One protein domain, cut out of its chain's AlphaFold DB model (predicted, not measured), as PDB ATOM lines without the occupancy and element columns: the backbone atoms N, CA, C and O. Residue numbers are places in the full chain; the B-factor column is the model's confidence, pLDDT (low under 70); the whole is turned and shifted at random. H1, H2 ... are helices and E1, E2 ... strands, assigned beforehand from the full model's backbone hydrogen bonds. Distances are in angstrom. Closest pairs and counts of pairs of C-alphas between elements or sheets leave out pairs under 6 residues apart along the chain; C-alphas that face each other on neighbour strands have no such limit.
ATOM      1  N   PHE A   3     -14.482  33.780   3.643       95.88
ATOM      2  CA  PHE A   3     -14.732  34.551   2.435       95.88
ATOM      3  C   PHE A   3     -14.660  36.047   2.718       95.88
ATOM      4  O   PHE A   3     -15.263  36.548   3.666       95.88
ATOM      5  N   TRP A   4     -13.926  36.755   1.871       95.25
ATOM      6  CA  TRP A   4     -13.865  38.208   1.832       95.25
ATOM      7  C   TRP A   4     -14.764  38.702   0.708       95.25
ATOM      8  O   TRP A   4     -14.778  38.113  -0.373       95.25
ATOM      9  N   VAL A   5     -15.503  39.777   0.955       94.44
ATOM     10  CA  VAL A   5     -16.445  40.381   0.006       94.44
ATOM     11  C   VAL A   5     -15.942  41.772  -0.361       94.44
ATOM     12  O   VAL A   5     -15.542  42.529   0.513       94.44
ATOM     13  N   LEU A   6     -15.970  42.125  -1.640       94.00
ATOM     14  CA  LEU A   6     -15.735  43.475  -2.141       94.00
ATOM     15  C   LEU A   6     -17.068  44.005  -2.673       94.00
ATOM     16  O   LEU A   6     -17.573  43.490  -3.673       94.00
ATOM     17  N   HIS A   7     -17.626  45.018  -2.016       91.38
ATOM     18  CA  HIS A   7     -18.906  45.636  -2.368       91.38
ATOM     19  C   HIS A   7     -18.753  47.163  -2.359       91.38
ATOM     20  O   HIS A   7     -18.163  47.713  -1.434       91.38
ATOM     21  N   GLU A   8     -19.192  47.834  -3.429       87.81
ATOM     22  CA  GLU A   8     -19.039  49.293  -3.642       87.81
ATOM     23  C   GLU A   8     -17.605  49.843  -3.417       87.81
ATOM     24  O   GLU A   8     -17.395  51.018  -3.137       87.81
ATOM     25  N   GLY A   9     -16.586  48.985  -3.572       86.25
ATOM     26  CA  GLY A   9     -15.170  49.307  -3.345       86.25
ATOM     27  C   GLY A   9     -14.667  49.064  -1.914       86.25
ATOM     28  O   GLY A   9     -13.455  49.003  -1.709       86.25
ATOM     29  N   GLY A  10     -15.558  48.854  -0.943       89.88
ATOM     30  CA  GLY A  10     -15.210  48.435   0.416       89.88
ATOM     31  C   GLY A  10     -14.961  46.928   0.509       89.88
ATOM     32  O   GLY A  10     -15.701  46.133  -0.074       89.88
ATOM     33  N   VAL A  11     -13.928  46.519   1.255       93.00
ATOM     34  CA  VAL A  11     -13.682  45.106   1.589       93.00
ATOM     35  C   VAL A  11     -14.310  44.782   2.944       93.00
ATOM     36  O   VAL A  11     -13.962  45.388   3.954       93.00
ATOM     37  N   LEU A  12     -15.201  43.797   2.951       91.19
ATOM     38  CA  LEU A  12     -15.965  43.306   4.092       91.19
ATOM     39  C   LEU A  12     -15.583  41.846   4.398       91.19
ATOM     40  O   LEU A  12     -15.188  41.091   3.503       91.19
ATOM     41  N   GLY A  13     -15.732  41.434   5.657       90.19
ATOM     42  CA  GLY A  13     -15.403  40.087   6.138       90.19
ATOM     43  C   GLY A  13     -14.227  40.062   7.130       90.19
ATOM     44  O   GLY A  13     -13.821  41.117   7.620       90.19
ATOM     45  N   PRO A  14     -13.680  38.873   7.448       90.81
ATOM     46  CA  PRO A  14     -13.978  37.583   6.824       90.81
ATOM     47  C   PRO A  14     -15.294  36.959   7.313       90.81
ATOM     48  O   PRO A  14     -15.594  36.971   8.504       90.81
ATOM     49  N   TYR A  15     -16.040  36.349   6.393       92.00
ATOM     50  CA  TYR A  15     -17.291  35.630   6.654       92.00
ATOM     51  C   TYR A  15     -17.101  34.106   6.641       92.00
ATOM     52  O   TYR A  15     -16.270  33.578   5.895       92.00
ATOM     53  N   SER A  16     -17.906  33.382   7.423       88.25
ATOM     54  CA  SER A  16     -18.066  31.926   7.301       88.25
ATOM     55  C   SER A  16     -18.898  31.539   6.060       88.25
ATOM     56  O   SER A  16     -19.572  32.397   5.480       88.25
ATOM     57  N   PRO A  17     -18.900  30.257   5.634       83.75
ATOM     58  CA  PRO A  17     -19.755  29.785   4.540       83.75
ATOM     59  C   PRO A  17     -21.259  29.969   4.806       83.75
ATOM     60  O   PRO A  17     -22.021  30.193   3.868       83.75
ATOM     61  N   GLU A  18     -21.693  29.880   6.065       73.94
ATOM     62  CA  GLU A  18     -23.076  30.128   6.483       73.94
ATOM     63  C   GLU A  18     -23.386  31.626   6.469       73.94
ATOM     64  O   GLU A  18     -24.348  32.042   5.832       73.94
ATOM     65  N   GLN A  19     -22.531  32.450   7.087       79.06
ATOM     66  CA  GLN A  19     -22.695  33.907   7.104       79.06
ATOM     67  C   GLN A  19     -22.776  34.482   5.688       79.06
ATOM     68  O   GLN A  19     -23.664  35.279   5.405       79.06
ATOM     69  N   LEU A  20     -21.909  34.028   4.776       83.06
ATOM     70  CA  LEU A  20     -21.921  34.464   3.380       83.06
ATOM     71  C   LEU A  20     -23.231  34.094   2.653       83.06
ATOM     72  O   LEU A  20     -23.622  34.792   1.727       83.06
ATOM     73  N   ARG A  21     -23.931  33.030   3.069       73.31
ATOM     74  CA  ARG A  21     -25.262  32.678   2.540       73.31
ATOM     75  C   ARG A  21     -26.390  33.491   3.177       73.31
ATOM     76  O   ARG A  21     -27.403  33.699   2.524       73.31
ATOM     77  N   CYS A  22     -26.218  33.941   4.420       61.62
ATOM     78  CA  CYS A  22     -27.176  34.793   5.128       61.62
ATOM     79  C   CYS A  22     -27.083  36.280   4.743       61.62
ATOM     80  O   CYS A  22     -28.030  37.022   4.992       61.62
ATOM     81  N   VAL A  23     -25.982  36.734   4.127       70.38
ATOM     82  CA  VAL A  23     -25.915  38.078   3.526       70.38
ATOM     83  C   VAL A  23     -26.792  38.102   2.273       70.38
ATOM     84  O   VAL A  23     -26.408  37.634   1.200       70.38
ATOM     85  N   ALA A  24     -28.002  38.635   2.428       48.09
ATOM     86  CA  ALA A  24     -28.974  38.731   1.353       48.09
ATOM     87  C   ALA A  24     -28.513  39.697   0.240       48.09
ATOM     88  O   ALA A  24     -27.945  40.759   0.487       48.09
ATOM     89  N   GLY A  25     -28.790  39.313  -1.010       61.62
ATOM     90  CA  GLY A  25     -28.779  40.214  -2.165       61.62
ATOM     91  C   GLY A  25     -27.443  40.867  -2.535       61.62
ATOM     92  O   GLY A  25     -27.412  42.068  -2.804       61.62
ATOM     93  N   PHE A  26     -26.357  40.094  -2.649       78.00
ATOM     94  CA  PHE A  26     -25.147  40.572  -3.331       78.00
ATOM     95  C   PHE A  26     -25.462  41.018  -4.770       78.00
ATOM     96  O   PHE A  26     -25.722  40.197  -5.652       78.00
ATOM     97  N   GLY A  27     -25.407  42.330  -5.018       70.00
ATOM     98  CA  GLY A  27     -25.563  42.902  -6.358       70.00
ATOM     99  C   GLY A  27     -24.453  42.452  -7.325       70.00
ATOM    100  O   GLY A  27     -23.385  42.033  -6.868       70.00
ATOM    101  N   PRO A  28     -24.657  42.564  -8.652       75.62
ATOM    102  CA  PRO A  28     -23.735  42.041  -9.671       75.62
ATOM    103  C   PRO A  28     -22.317  42.634  -9.615       75.62
ATOM    104  O   PRO A  28     -21.371  41.985 -10.051       75.62
ATOM    105  N   GLU A  29     -22.155  43.820  -9.027       82.81
ATOM    106  CA  GLU A  29     -20.853  44.475  -8.824       82.81
ATOM    107  C   GLU A  29     -19.992  43.793  -7.742       82.81
ATOM    108  O   GLU A  29     -18.788  44.044  -7.636       82.81
ATOM    109  N   THR A  30     -20.607  42.941  -6.914       91.50
ATOM    110  CA  THR A  30     -19.970  42.315  -5.753       91.50
ATOM    111  C   THR A  30     -18.977  41.242  -6.180       91.50
ATOM    112  O   THR A  30     -19.303  40.351  -6.971       91.50
ATOM    113  N   LYS A  31     -17.779  41.265  -5.593       94.50
ATOM    114  CA  LYS A  31     -16.758  40.227  -5.792       94.50
ATOM    115  C   LYS A  31     -16.432  39.514  -4.491       94.50
ATOM    116  O   LYS A  31     -16.597  40.079  -3.416       94.50
ATOM    117  N   ILE A  32     -15.971  38.274  -4.590       95.19
ATOM    118  CA  ILE A  32     -15.672  37.406  -3.450       95.19
ATOM    119  C   ILE A  32     -14.317  36.735  -3.660       95.19
ATOM    120  O   ILE A  32     -14.007  36.291  -4.764       95.19
ATOM    121  N   ALA A  33     -13.516  36.678  -2.599       95.94
ATOM    122  CA  ALA A  33     -12.244  35.971  -2.550       95.94
ATOM    123  C   ALA A  33     -12.234  34.996  -1.364       95.94
ATOM    124  O   ALA A  33     -12.614  35.357  -0.248       95.94
ATOM    125  N   GLU A  34     -11.787  33.764  -1.594       95.81
ATOM    126  CA  GLU A  34     -11.553  32.791  -0.524       95.81
ATOM    127  C   GLU A  34     -10.255  33.120   0.235       95.81
ATOM    128  O   GLU A  34      -9.248  33.482  -0.369       95.81
ATOM    129  N   GLU A  35     -10.269  32.992   1.560       94.50
ATOM    130  CA  GLU A  35      -9.078  33.043   2.416       94.50
ATOM    131  C   GLU A  35      -8.335  31.700   2.334       94.50
ATOM    132  O   GLU A  35      -8.825  30.671   2.817       94.50
ATOM    133  N   LEU A  36      -7.168  31.713   1.688       92.50
ATOM    134  CA  LEU A  36      -6.333  30.542   1.441       92.50
ATOM    135  C   LEU A  36      -5.609  30.079   2.724       92.50
ATOM    136  O   LEU A  36      -5.415  30.874   3.651       92.50
ATOM    137  N   PRO A  37      -5.146  28.814   2.793       81.75
ATOM    138  CA  PRO A  37      -4.274  28.349   3.871       81.75
ATOM    139  C   PRO A  37      -2.971  29.168   3.905       81.75
ATOM    140  O   PRO A  37      -2.101  28.994   3.058       81.75
ATOM    141  N   GLY A  38      -2.869  30.084   4.872       88.56
ATOM    142  CA  GLY A  38      -1.818  31.108   4.953       88.56
ATOM    143  C   GLY A  38      -2.350  32.518   5.248       88.56
ATOM    144  O   GLY A  38      -1.599  33.360   5.721       88.56
ATOM    145  N   GLY A  39      -3.649  32.767   5.036       87.94
ATOM    146  CA  GLY A  39      -4.296  34.068   5.267       87.94
ATOM    147  C   GLY A  39      -4.340  34.981   4.035       87.94
ATOM    148  O   GLY A  39      -5.072  35.971   4.037       87.94
ATOM    149  N   ASP A  40      -3.622  34.623   2.967       88.44
ATOM    150  CA  ASP A  40      -3.717  35.289   1.668       88.44
ATOM    151  C   ASP A  40      -5.124  35.174   1.068       88.44
ATOM    152  O   ASP A  40      -5.823  34.166   1.211       88.44
ATOM    153  N   ARG A  41      -5.538  36.213   0.339       90.06
ATOM    154  CA  ARG A  41      -6.804  36.215  -0.403       90.06
ATOM    155  C   ARG A  41      -6.593  35.617  -1.791       90.06
ATOM    156  O   ARG A  41      -5.730  36.070  -2.540       90.06
ATOM    157  N   GLY A  42      -7.418  34.637  -2.145       91.50
ATOM    158  CA  GLY A  42      -7.520  34.096  -3.495       91.50
ATOM    159  C   GLY A  42      -8.041  35.121  -4.510       91.50
ATOM    160  O   GLY A  42      -8.304  36.284  -4.195       91.50
ATOM    161  N   SER A  43      -8.204  34.693  -5.762       94.06
ATOM    162  CA  SER A  43      -8.679  35.577  -6.828       94.06
ATOM    163  C   SER A  43     -10.110  36.071  -6.578       94.06
ATOM    164  O   SER A  43     -11.009  35.295  -6.256       94.06
ATOM    165  N   TRP A  44     -10.327  37.375  -6.771       94.38
ATOM    166  CA  TRP A  44     -11.645  38.007  -6.694       94.38
ATOM    167  C   TRP A  44     -12.546  37.542  -7.849       94.38
ATOM    168  O   TRP A  44     -12.409  38.009  -8.982       94.38
ATOM    169  N   GLN A  45     -13.483  36.646  -7.553       93.62
ATOM    170  CA  GLN A  45     -14.511  36.163  -8.477       93.62
ATOM    171  C   GLN A  45     -15.788  36.999  -8.339       93.62
ATOM    172  O   GLN A  45     -16.030  37.597  -7.296       93.62
ATOM    173  N   SER A  46     -16.627  37.041  -9.372       89.88
ATOM    174  CA  SER A  46     -17.982  37.612  -9.277       89.88
ATOM    175  C   SER A  46     -18.823  36.804  -8.279       89.88
ATOM    176  O   SER A  46     -18.815  35.573  -8.323       89.88
ATOM    177  N   ALA A  47     -19.570  37.474  -7.393       85.88
ATOM    178  CA  ALA A  47     -20.429  36.806  -6.407       85.88
ATOM    179  C   ALA A  47     -21.487  35.893  -7.059       85.88
ATOM    180  O   ALA A  47     -21.857  34.873  -6.482       85.88
ATOM    181  N   ARG A  48     -21.920  36.229  -8.283       79.31
ATOM    182  CA  ARG A  48     -22.867  35.448  -9.098       79.31
ATOM    183  C   ARG A  48     -22.268  34.142  -9.632       79.31
ATOM    184  O   ARG A  48     -22.987  33.166  -9.833       79.31
ATOM    185  N   ASP A  49     -20.962  34.133  -9.876       82.81
ATOM    186  CA  ASP A  49     -20.250  33.011 -10.493       82.81
ATOM    187  C   ASP A  49     -19.556  32.116  -9.454       82.81
ATOM    188  O   ASP A  49     -19.267  30.950  -9.732       82.81
ATOM    189  N   HIS A  50     -19.337  32.638  -8.243       85.62
ATOM    190  CA  HIS A  50     -18.664  31.951  -7.149       85.62
ATOM    191  C   HIS A  50     -19.446  30.699  -6.681       85.62
ATOM    192  O   HIS A  50     -20.594  30.811  -6.236       85.62
ATOM    193  N   PRO A  51     -18.852  29.488  -6.715       78.62
ATOM    194  CA  PRO A  51     -19.602  28.233  -6.605       78.62
ATOM    195  C   PRO A  51     -20.305  28.026  -5.255       78.62
ATOM    196  O   PRO A  51     -21.360  27.400  -5.215       78.62
ATOM    197  N   PHE A  52     -19.788  28.592  -4.157       75.62
ATOM    198  CA  PHE A  52     -20.437  28.514  -2.837       75.62
ATOM    199  C   PHE A  52     -21.717  29.353  -2.708       75.62
ATOM    200  O   PHE A  52     -22.515  29.084  -1.805       75.62
ATOM    201  N   LEU A  53     -21.912  30.338  -3.598       70.19
ATOM    202  CA  LEU A  53     -23.088  31.213  -3.649       70.19
ATOM    203  C   LEU A  53     -24.046  30.911  -4.799       70.19
ATOM    204  O   LEU A  53     -25.065  31.587  -4.942       70.19
ATOM    205  N   ARG A  54     -23.814  29.822  -5.537       61.62
ATOM    206  CA  ARG A  54     -24.891  29.158  -6.272       61.62
ATOM    207  C   ARG A  54     -25.849  28.492  -5.284       61.62
ATOM    208  O   ARG A  54     -25.869  27.273  -5.127       61.62
ATOM    209  N   ILE A  55     -26.665  29.318  -4.625       54.47
ATOM    210  CA  ILE A  55     -27.966  28.892  -4.114       54.47
ATOM    211  C   ILE A  55     -28.683  28.238  -5.308       54.47
ATOM    212  O   ILE A  55     -28.719  28.853  -6.378       54.47
ATOM    213  N   PRO A  56     -29.236  27.018  -5.175       47.16
ATOM    214  CA  PRO A  56     -30.009  26.377  -6.232       47.16
ATOM    215  C   PRO A  56     -31.387  27.046  -6.347       47.16
ATOM    216  O   PRO A  56     -32.421  26.463  -6.029       47.16
ATOM    217  N   VAL A  57     -31.392  28.303  -6.792       48.47
ATOM    218  CA  VAL A  57     -32.594  28.993  -7.245       48.47
ATOM    219  C   VAL A  57     -33.035  28.286  -8.520       48.47
ATOM    220  O   VAL A  57     -32.410  28.440  -9.567       48.47
ATOM    221  N   ASN A  58     -34.107  27.497  -8.440       51.22
ATOM    222  CA  ASN A  58     -34.843  27.099  -9.636       51.22
ATOM    223  C   ASN A  58     -35.262  28.395 -10.345       51.22
ATOM    224  O   ASN A  58     -36.025  29.168  -9.768       51.22
ATOM    225  N   GLU A  59     -34.764  28.647 -11.560       47.03
ATOM    226  CA  GLU A  59     -34.784  29.966 -12.233       47.03
ATOM    227  C   GLU A  59     -36.186  30.475 -12.665       47.03
ATOM    228  O   GLU A  59     -36.308  31.362 -13.506       47.03
ATOM    229  N   GLY A  60     -37.254  29.937 -12.072       61.50
ATOM    230  CA  GLY A  60     -38.635  30.410 -12.181       61.50
ATOM    231  C   GLY A  60     -39.477  30.228 -10.908       61.50
ATOM    232  O   GLY A  60     -40.695  30.352 -10.985       61.50
ATOM    233  N   ALA A  61     -38.874  29.908  -9.754       67.19
ATOM    234  CA  ALA A  61     -39.580  29.767  -8.479       67.19
ATOM    235  C   ALA A  61     -39.358  31.002  -7.588       67.19
ATOM    236  O   ALA A  61     -38.223  31.287  -7.200       67.19
ATOM    237  N   SER A  62     -40.436  31.715  -7.239       82.94
ATOM    238  CA  SER A  62     -40.392  32.849  -6.306       82.94
ATOM    239  C   SER A  62     -39.968  32.377  -4.914       82.94
ATOM    240  O   SER A  62     -40.765  31.797  -4.177       82.94
ATOM    241  N   ALA A  63     -38.704  32.616  -4.572       93.75
ATOM    242  CA  ALA A  63     -38.150  32.332  -3.256       93.75
ATOM    243  C   ALA A  63     -38.186  33.582  -2.359       93.75
ATOM    244  O   ALA A  63     -38.128  34.712  -2.845       93.75
ATOM    245  N   TRP A  64     -38.253  33.381  -1.045       96.69
ATOM    246  CA  TRP A  64     -38.525  34.426  -0.058       96.69
ATOM    247  C   TRP A  64     -37.636  34.283   1.174       96.69
ATOM    248  O   TRP A  64     -37.428  33.183   1.685       96.69
ATOM    249  N   TRP A  65     -37.156  35.408   1.685       96.75
ATOM    250  CA  TRP A  65     -36.553  35.511   3.010       96.75
ATOM    251  C   TRP A  65     -37.613  35.968   4.006       96.75
ATOM    252  O   TRP A  65     -38.492  36.752   3.651       96.75
ATOM    253  N   VAL A  66     -37.522  35.502   5.247       97.31
ATOM    254  CA  VAL A  66     -38.436  35.854   6.338       97.31
ATOM    255  C   VAL A  66     -37.623  36.487   7.460       97.31
ATOM    256  O   VAL A  66     -36.623  35.912   7.880       97.31
ATOM    257  N   CYS A  67     -38.059  37.644   7.955       96.75
ATOM    258  CA  CYS A  67     -37.537  38.225   9.186       96.75
ATOM    259  C   CYS A  67     -38.490  37.883  10.337       96.75
ATOM    260  O   CYS A  67     -39.696  38.152  10.265       96.75
ATOM    261  N   ARG A  68     -37.956  37.238  11.375       94.75
ATOM    262  CA  ARG A  68     -38.707  36.767  12.539       94.75
ATOM    263  C   ARG A  68     -37.783  36.713  13.752       94.75
ATOM    264  O   ARG A  68     -36.696  36.159  13.645       94.75
ATOM    265  N   ASP A  69     -38.243  37.221  14.896       92.62
ATOM    266  CA  ASP A  69     -37.493  37.217  16.164       92.62
ATOM    267  C   ASP A  69     -36.064  37.789  15.962       92.62
ATOM    268  O   ASP A  69     -35.064  37.201  16.373       92.62
ATOM    269  N   ASP A  70     -36.007  38.894  15.202       90.00
ATOM    270  CA  ASP A  70     -34.832  39.622  14.689       90.00
ATOM    271  C   ASP A  70     -33.805  38.798  13.882       90.00
ATOM    272  O   ASP A  70     -32.691  39.243  13.605       90.00
ATOM    273  N   GLN A  71     -34.197  37.607  13.418       93.56
ATOM    274  CA  GLN A  71     -33.391  36.735  12.562       93.56
ATOM    275  C   GLN A  71     -33.942  36.671  11.134       93.56
ATOM    276  O   GLN A  71     -35.130  36.436  10.903       93.56
ATOM    277  N   ILE A  72     -33.043  36.821  10.157       95.25
ATOM    278  CA  ILE A  72     -33.328  36.583   8.739       95.25
ATOM    279  C   ILE A  72     -33.106  35.097   8.445       95.25
ATOM    280  O   ILE A  72     -31.977  34.606   8.472       95.25
ATOM    281  N   ILE A  73     -34.189  34.389   8.136       95.25
ATOM    282  CA  ILE A  73     -34.185  32.971   7.766       95.25
ATOM    283  C   ILE A  73     -34.657  32.792   6.317       95.25
ATOM    284  O   ILE A  73     -35.538  33.508   5.839       95.25
ATOM    285  N   GLY A  74     -34.071  31.829   5.603       94.00
ATOM    286  CA  GLY A  74     -34.415  31.528   4.211       94.00
ATOM    287  C   GLY A  74     -33.225  31.050   3.369       94.00
ATOM    288  O   GLY A  74     -32.176  30.717   3.928       94.00
ATOM    289  N   PRO A  75     -33.378  31.010   2.033       94.88
ATOM    290  CA  PRO A  75     -34.607  31.310   1.296       94.88
ATOM    291  C   PRO A  75     -35.604  30.133   1.316       94.88
ATOM    292  O   PRO A  75     -35.203  28.971   1.294       94.88
ATOM    293  N   PHE A  76     -36.902  30.439   1.314       96.25
ATOM    294  CA  PHE A  76     -38.013  29.479   1.263       96.25
ATOM    295  C   PHE A  76     -38.810  29.624  -0.037       96.25
ATOM    296  O   PHE A  76     -38.947  30.731  -0.550       96.25
ATOM    297  N   ASP A  77     -39.379  28.536  -0.548       95.38
ATOM    298  CA  ASP A  77     -40.461  28.603  -1.535       95.38
ATOM    299  C   ASP A  77     -41.812  28.878  -0.842       95.38
ATOM    300  O   ASP A  77     -41.897  28.959   0.386       95.38
ATOM    301  N   GLU A  78     -42.894  28.988  -1.614       94.56
ATOM    302  CA  GLU A  78     -44.241  29.203  -1.070       94.56
ATOM    303  C   GLU A  78     -44.670  28.100  -0.080       94.56
ATOM    304  O   GLU A  78     -45.301  28.387   0.940       94.56
ATOM    305  N   ASN A  79     -44.293  26.838  -0.323       93.19
ATOM    306  CA  ASN A  79     -44.618  25.736   0.584       93.19
ATOM    307  C   ASN A  79     -43.774  25.797   1.862       93.19
ATOM    308  O   ASN A  79     -44.306  25.596   2.954       93.19
ATOM    309  N   GLY A  80     -42.486  26.140   1.750       95.44
ATOM    310  CA  GLY A  80     -41.614  26.425   2.886       95.44
ATOM    311  C   GLY A  80     -42.151  27.554   3.771       95.44
ATOM    312  O   GLY A  80     -42.165  27.401   4.991       95.44
ATOM    313  N   LEU A  81     -42.678  28.635   3.182       96.19
ATOM    314  CA  LEU A  81     -43.360  29.702   3.927       96.19
ATOM    315  C   LEU A  81     -44.599  29.187   4.672       96.19
ATOM    316  O   LEU A  81     -44.729  29.423   5.872       96.19
ATOM    317  N   ARG A  82     -45.485  28.440   3.994       93.81
ATOM    318  CA  ARG A  82     -46.678  27.823   4.612       93.81
ATOM    319  C   ARG A  82     -46.309  26.878   5.771       93.81
ATOM    320  O   ARG A  82     -47.066  26.779   6.733       93.81
ATOM    321  N   ALA A  83     -45.162  26.199   5.684       94.88
ATOM    322  CA  ALA A  83     -44.669  25.249   6.682       94.88
ATOM    323  C   ALA A  83     -43.938  25.892   7.879       94.88
ATOM    324  O   ALA A  83     -43.693  25.206   8.875       94.88
ATOM    325  N   LEU A  84     -43.584  27.182   7.825       96.31
ATOM    326  CA  LEU A  84     -42.925  27.863   8.941       96.31
ATOM    327  C   LEU A  84     -43.897  28.059  10.122       96.31
ATOM    328  O   LEU A  84     -44.905  28.761   9.982       96.31
ATOM    329  N   PRO A  85     -43.598  27.521  11.322       94.38
ATOM    330  CA  PRO A  85     -44.462  27.702  12.480       94.38
ATOM    331  C   PRO A  85     -44.532  29.189  12.839       94.38
ATOM    332  O   PRO A  85     -43.503  29.831  13.030       94.38
ATOM    333  N   GLY A  86     -45.737  29.751  12.933       92.94
ATOM    334  CA  GLY A  86     -45.935  31.174  13.233       92.94
ATOM    335  C   GLY A  86     -45.843  32.132  12.036       92.94
ATOM    336  O   GLY A  86     -46.084  33.320  12.228       92.94
ATOM    337  N   PHE A  87     -45.589  31.658  10.808       96.31
ATOM    338  CA  PHE A  87     -45.786  32.479   9.602       96.31
ATOM    339  C   PHE A  87     -47.250  32.944   9.503       96.31
ATOM    340  O   PHE A  87     -48.168  32.169   9.790       96.31
ATOM    341  N   GLY A  88     -47.501  34.199   9.130       96.12
ATOM    342  CA  GLY A  88     -48.848  34.770   9.068       96.12
ATOM    343  C   GLY A  88     -48.892  36.190   8.484       96.12
ATOM    344  O   GLY A  88     -47.866  36.690   8.027       96.12
ATOM    345  N   PRO A  89     -50.060  36.865   8.515       96.50
ATOM    346  CA  PRO A  89     -50.290  38.134   7.807       96.50
ATOM    347  C   PRO A  89     -49.253  39.225   8.108       96.50
ATOM    348  O   PRO A  89     -48.743  39.880   7.199       96.50
ATOM    349  N   ALA A  90     -48.893  39.369   9.387       96.25
ATOM    350  CA  ALA A  90     -47.968  40.389   9.871       96.25
ATOM    351  C   ALA A  90     -46.476  40.023   9.733       96.25
ATOM    352  O   ALA A  90     -45.630  40.864  10.032       96.25
ATOM    353  N   THR A  91     -46.136  38.798   9.312       97.12
ATOM    354  CA  THR A  91     -44.741  38.355   9.172       97.12
ATOM    355  C   THR A  91     -44.025  39.167   8.092       97.12
ATOM    356  O   THR A  91     -44.552  39.333   6.990       97.12
ATOM    357  N   LEU A  92     -42.822  39.665   8.397       97.62
ATOM    358  CA  LEU A  92     -41.995  40.409   7.448       97.62
ATOM    359  C   LEU A  92     -41.258  39.458   6.507       97.62
ATOM    360  O   LEU A  92     -40.639  38.484   6.936       97.62
ATOM    361  N   ILE A  93     -41.309  39.769   5.216       97.69
ATOM    362  CA  ILE A  93     -40.722  38.984   4.136       97.69
ATOM    363  C   ILE A  93     -40.000  39.875   3.124       97.69
ATOM    364  O   ILE A  93     -40.379  41.024   2.903       97.69
ATOM    365  N   CYS A  94     -38.978  39.326   2.474       97.69
ATOM    366  CA  CYS A  94     -38.242  39.970   1.391       97.69
ATOM    367  C   CYS A  94     -38.153  38.997   0.198       97.69
ATOM    368  O   CYS A  94     -37.577  37.915   0.352       97.69
ATOM    369  N   PRO A  95     -38.704  39.325  -0.989       95.00
ATOM    370  CA  PRO A  95     -38.575  38.474  -2.173       95.00
ATOM    371  C   PRO A  95     -37.112  38.332  -2.607       95.00
ATOM    372  O   PRO A  95     -36.329  39.285  -2.541       95.00
ATOM    373  N   ALA A  96     -36.740  37.151  -3.096       87.56
ATOM    374  CA  ALA A  96     -35.424  36.912  -3.674       87.56
ATOM    375  C   ALA A  96     -35.170  37.851  -4.868       87.56
ATOM    376  O   ALA A  96     -36.040  38.078  -5.706       87.56
ATOM    377  N   GLY A  97     -33.962  38.418  -4.927       86.81
ATOM    378  CA  GLY A  97     -33.598  39.470  -5.883       86.81
ATOM    379  C   GLY A  97     -33.698  40.895  -5.325       86.81
ATOM    380  O   GLY A  97     -33.163  41.811  -5.946       86.81
ATOM    381  N   ARG A  98     -34.301  41.094  -4.144       89.81
ATOM    382  CA  ARG A  98     -34.100  42.302  -3.324       89.81
ATOM    383  C   ARG A  98     -32.931  42.128  -2.349       89.81
ATOM    384  O   ARG A  98     -32.432  41.017  -2.167       89.81
ATOM    385  N   SER A  99     -32.472  43.233  -1.759       82.81
ATOM    386  CA  SER A  99     -31.294  43.249  -0.881       82.81
ATOM    387  C   SER A  99     -31.608  42.864   0.562       82.81
ATOM    388  O   SER A  99     -30.771  42.266   1.224       82.81
ATOM    389  N   GLY A 100     -32.790  43.229   1.069       87.81
ATOM    390  CA  GLY A 100     -33.110  43.114   2.496       87.81
ATOM    391  C   GLY A 100     -32.320  44.088   3.388       87.81
ATOM    392  O   GLY A 100     -32.475  44.056   4.604       87.81
ATOM    393  N   LEU A 101     -31.505  44.977   2.804       83.62
ATOM    394  CA  LEU A 101     -30.676  45.968   3.508       83.62
ATOM    395  C   LEU A 101     -31.377  47.326   3.690       83.62
ATOM    396  O   LEU A 101     -30.771  48.278   4.176       83.62
ATOM    397  N   LYS A 102     -32.628  47.450   3.235       88.56
ATOM    398  CA  LYS A 102     -33.420  48.686   3.257       88.56
ATOM    399  C   LYS A 102     -34.811  48.377   3.788       88.56
ATOM    400  O   LYS A 102     -35.402  47.379   3.384       88.56
ATOM    401  N   ASP A 103     -35.373  49.270   4.594       82.44
ATOM    402  CA  ASP A 103     -36.691  49.080   5.220       82.44
ATOM    403  C   ASP A 103     -37.804  48.800   4.191       82.44
ATOM    404  O   ASP A 103     -38.705  48.011   4.441       82.44
ATOM    405  N   GLY A 104     -37.703  49.391   2.992       91.25
ATOM    406  CA  GLY A 104     -38.633  49.175   1.873       91.25
ATOM    407  C   GLY A 104     -38.436  47.882   1.062       91.25
ATOM    408  O   GLY A 104     -39.211  47.635   0.132       91.25
ATOM    409  N   ASP A 105     -37.422  47.065   1.366       95.38
ATOM    410  CA  ASP A 105     -37.299  45.700   0.833       95.38
ATOM    411  C   ASP A 105     -38.128  44.693   1.642       95.38
ATOM    412  O   ASP A 105     -38.590  43.700   1.076       95.38
ATOM    413  N   TRP A 106     -38.364  44.980   2.928       96.81
ATOM    414  CA  TRP A 106     -39.191  44.172   3.818       96.81
ATOM    415  C   TRP A 106     -40.658  44.586   3.717       96.81
ATOM    416  O   TRP A 106     -41.047  45.717   3.995       96.81
ATOM    417  N   VAL A 107     -41.497  43.636   3.325       97.19
ATOM    418  CA  VAL A 107     -42.939  43.809   3.151       97.19
ATOM    419  C   VAL A 107     -43.637  42.804   4.062       97.19
ATOM    420  O   VAL A 107     -43.115  41.720   4.301       97.19
ATOM    421  N   ARG A 108     -44.810  43.126   4.610       97.00
ATOM    422  CA  ARG A 108     -45.606  42.123   5.335       97.00
ATOM    423  C   ARG A 108     -46.210  41.110   4.367       97.00
ATOM    424  O   ARG A 108     -46.618  41.493   3.272       97.00
ATOM    425  N   ALA A 109     -46.356  39.857   4.785       96.88
ATOM    426  CA  ALA A 109     -46.968  38.815   3.960       96.88
ATOM    427  C   ALA A 109     -48.383  39.193   3.465       96.88
ATOM    428  O   ALA A 109     -48.714  38.937   2.311       96.88
ATOM    429  N   GLU A 110     -49.176  39.903   4.279       96.38
ATOM    430  CA  GLU A 110     -50.498  40.443   3.901       96.38
ATOM    431  C   GLU A 110     -50.474  41.509   2.788       96.38
ATOM    432  O   GLU A 110     -51.474  41.717   2.107       96.38
ATOM    433  N   ALA A 111     -49.338  42.178   2.579       95.88
ATOM    434  CA  ALA A 111     -49.150  43.176   1.526       95.88
ATOM    435  C   ALA A 111     -48.512  42.586   0.250       95.88
ATOM    436  O   ALA A 111     -48.315  43.307  -0.730       95.88
ATOM    437  N   CYS A 112     -48.212  41.283   0.233       95.19
ATOM    438  CA  CYS A 112     -47.736  40.570  -0.946       95.19
ATOM    439  C   CYS A 112     -48.905  39.849  -1.652       95.19
ATOM    440  O   CYS A 112     -49.414  38.856  -1.128       95.19
TER     441      CYS A 112
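This is residues 3 to 112 of the 786 residues of an uncharacterized protein of Elusimicrobia bacterium (UniProt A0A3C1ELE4). With little regular structure, two small lobes stand end to end: antiparallel sheet E2 E1 E3 with short helix H1 on it, and E5 E4 E6 with H2. The class is mixed; 42 of 110 printed residues are in named elements, ordered E1 E2 H1 E3 E4 E5 H2 E6. It is only just compact, close to loose: radius of gyration of the C-alphas 15.4 A, spans 48 by 26 by 22 A.

E1, residues 3 to 7, forms a hairpin with E2, residues 10 to 15 (N 5 to O 12, 2.9 A), and neighbours E3, residues 31 to 34 (N 4 to O 33, 2.9 A). H1, residues 17 to 22, is on this sheet, height 8.1 A; Phe 3 and Pro 17 have the closest C-alphas of E1 and H1, 7.2 A. H1 only grazes the other sheet; its closest C-alphas to E5, residues 71 to 76, are Cys 22 and Ile 72, 7.4 A. E4, residues 64 to 68, forms a hairpin with E5 (N 66 to O 73, 2.9 A) and neighbours E6, residues 92 to 95 (N 65 to O 94, 2.9 A). H2, residues 78 to 83, is on that sheet, height 8.5 A. E2, H1, E3 and E5, H2, E6 are split strand-helix-strand units, same-way strands with another between, crossovers right-handed. H2 has every O i to N i+4 pair within hydrogen-bond range, H1 1 of 2.

E1 begins at C-alpha 3 (-14.732, 34.551, 2.435); E6 ends at C-alpha 95 (-38.575, 38.474, -2.173). E2 is 14.4 A long, E5 14.2 A.

The C-alphas farthest apart, Gly 38 and Glu 110, are 49.6 A apart. The printed part has no cut; E3 to E4 is a long link. pLDDT is under 70 at residues 22, 24 to 25 and 54 to 61.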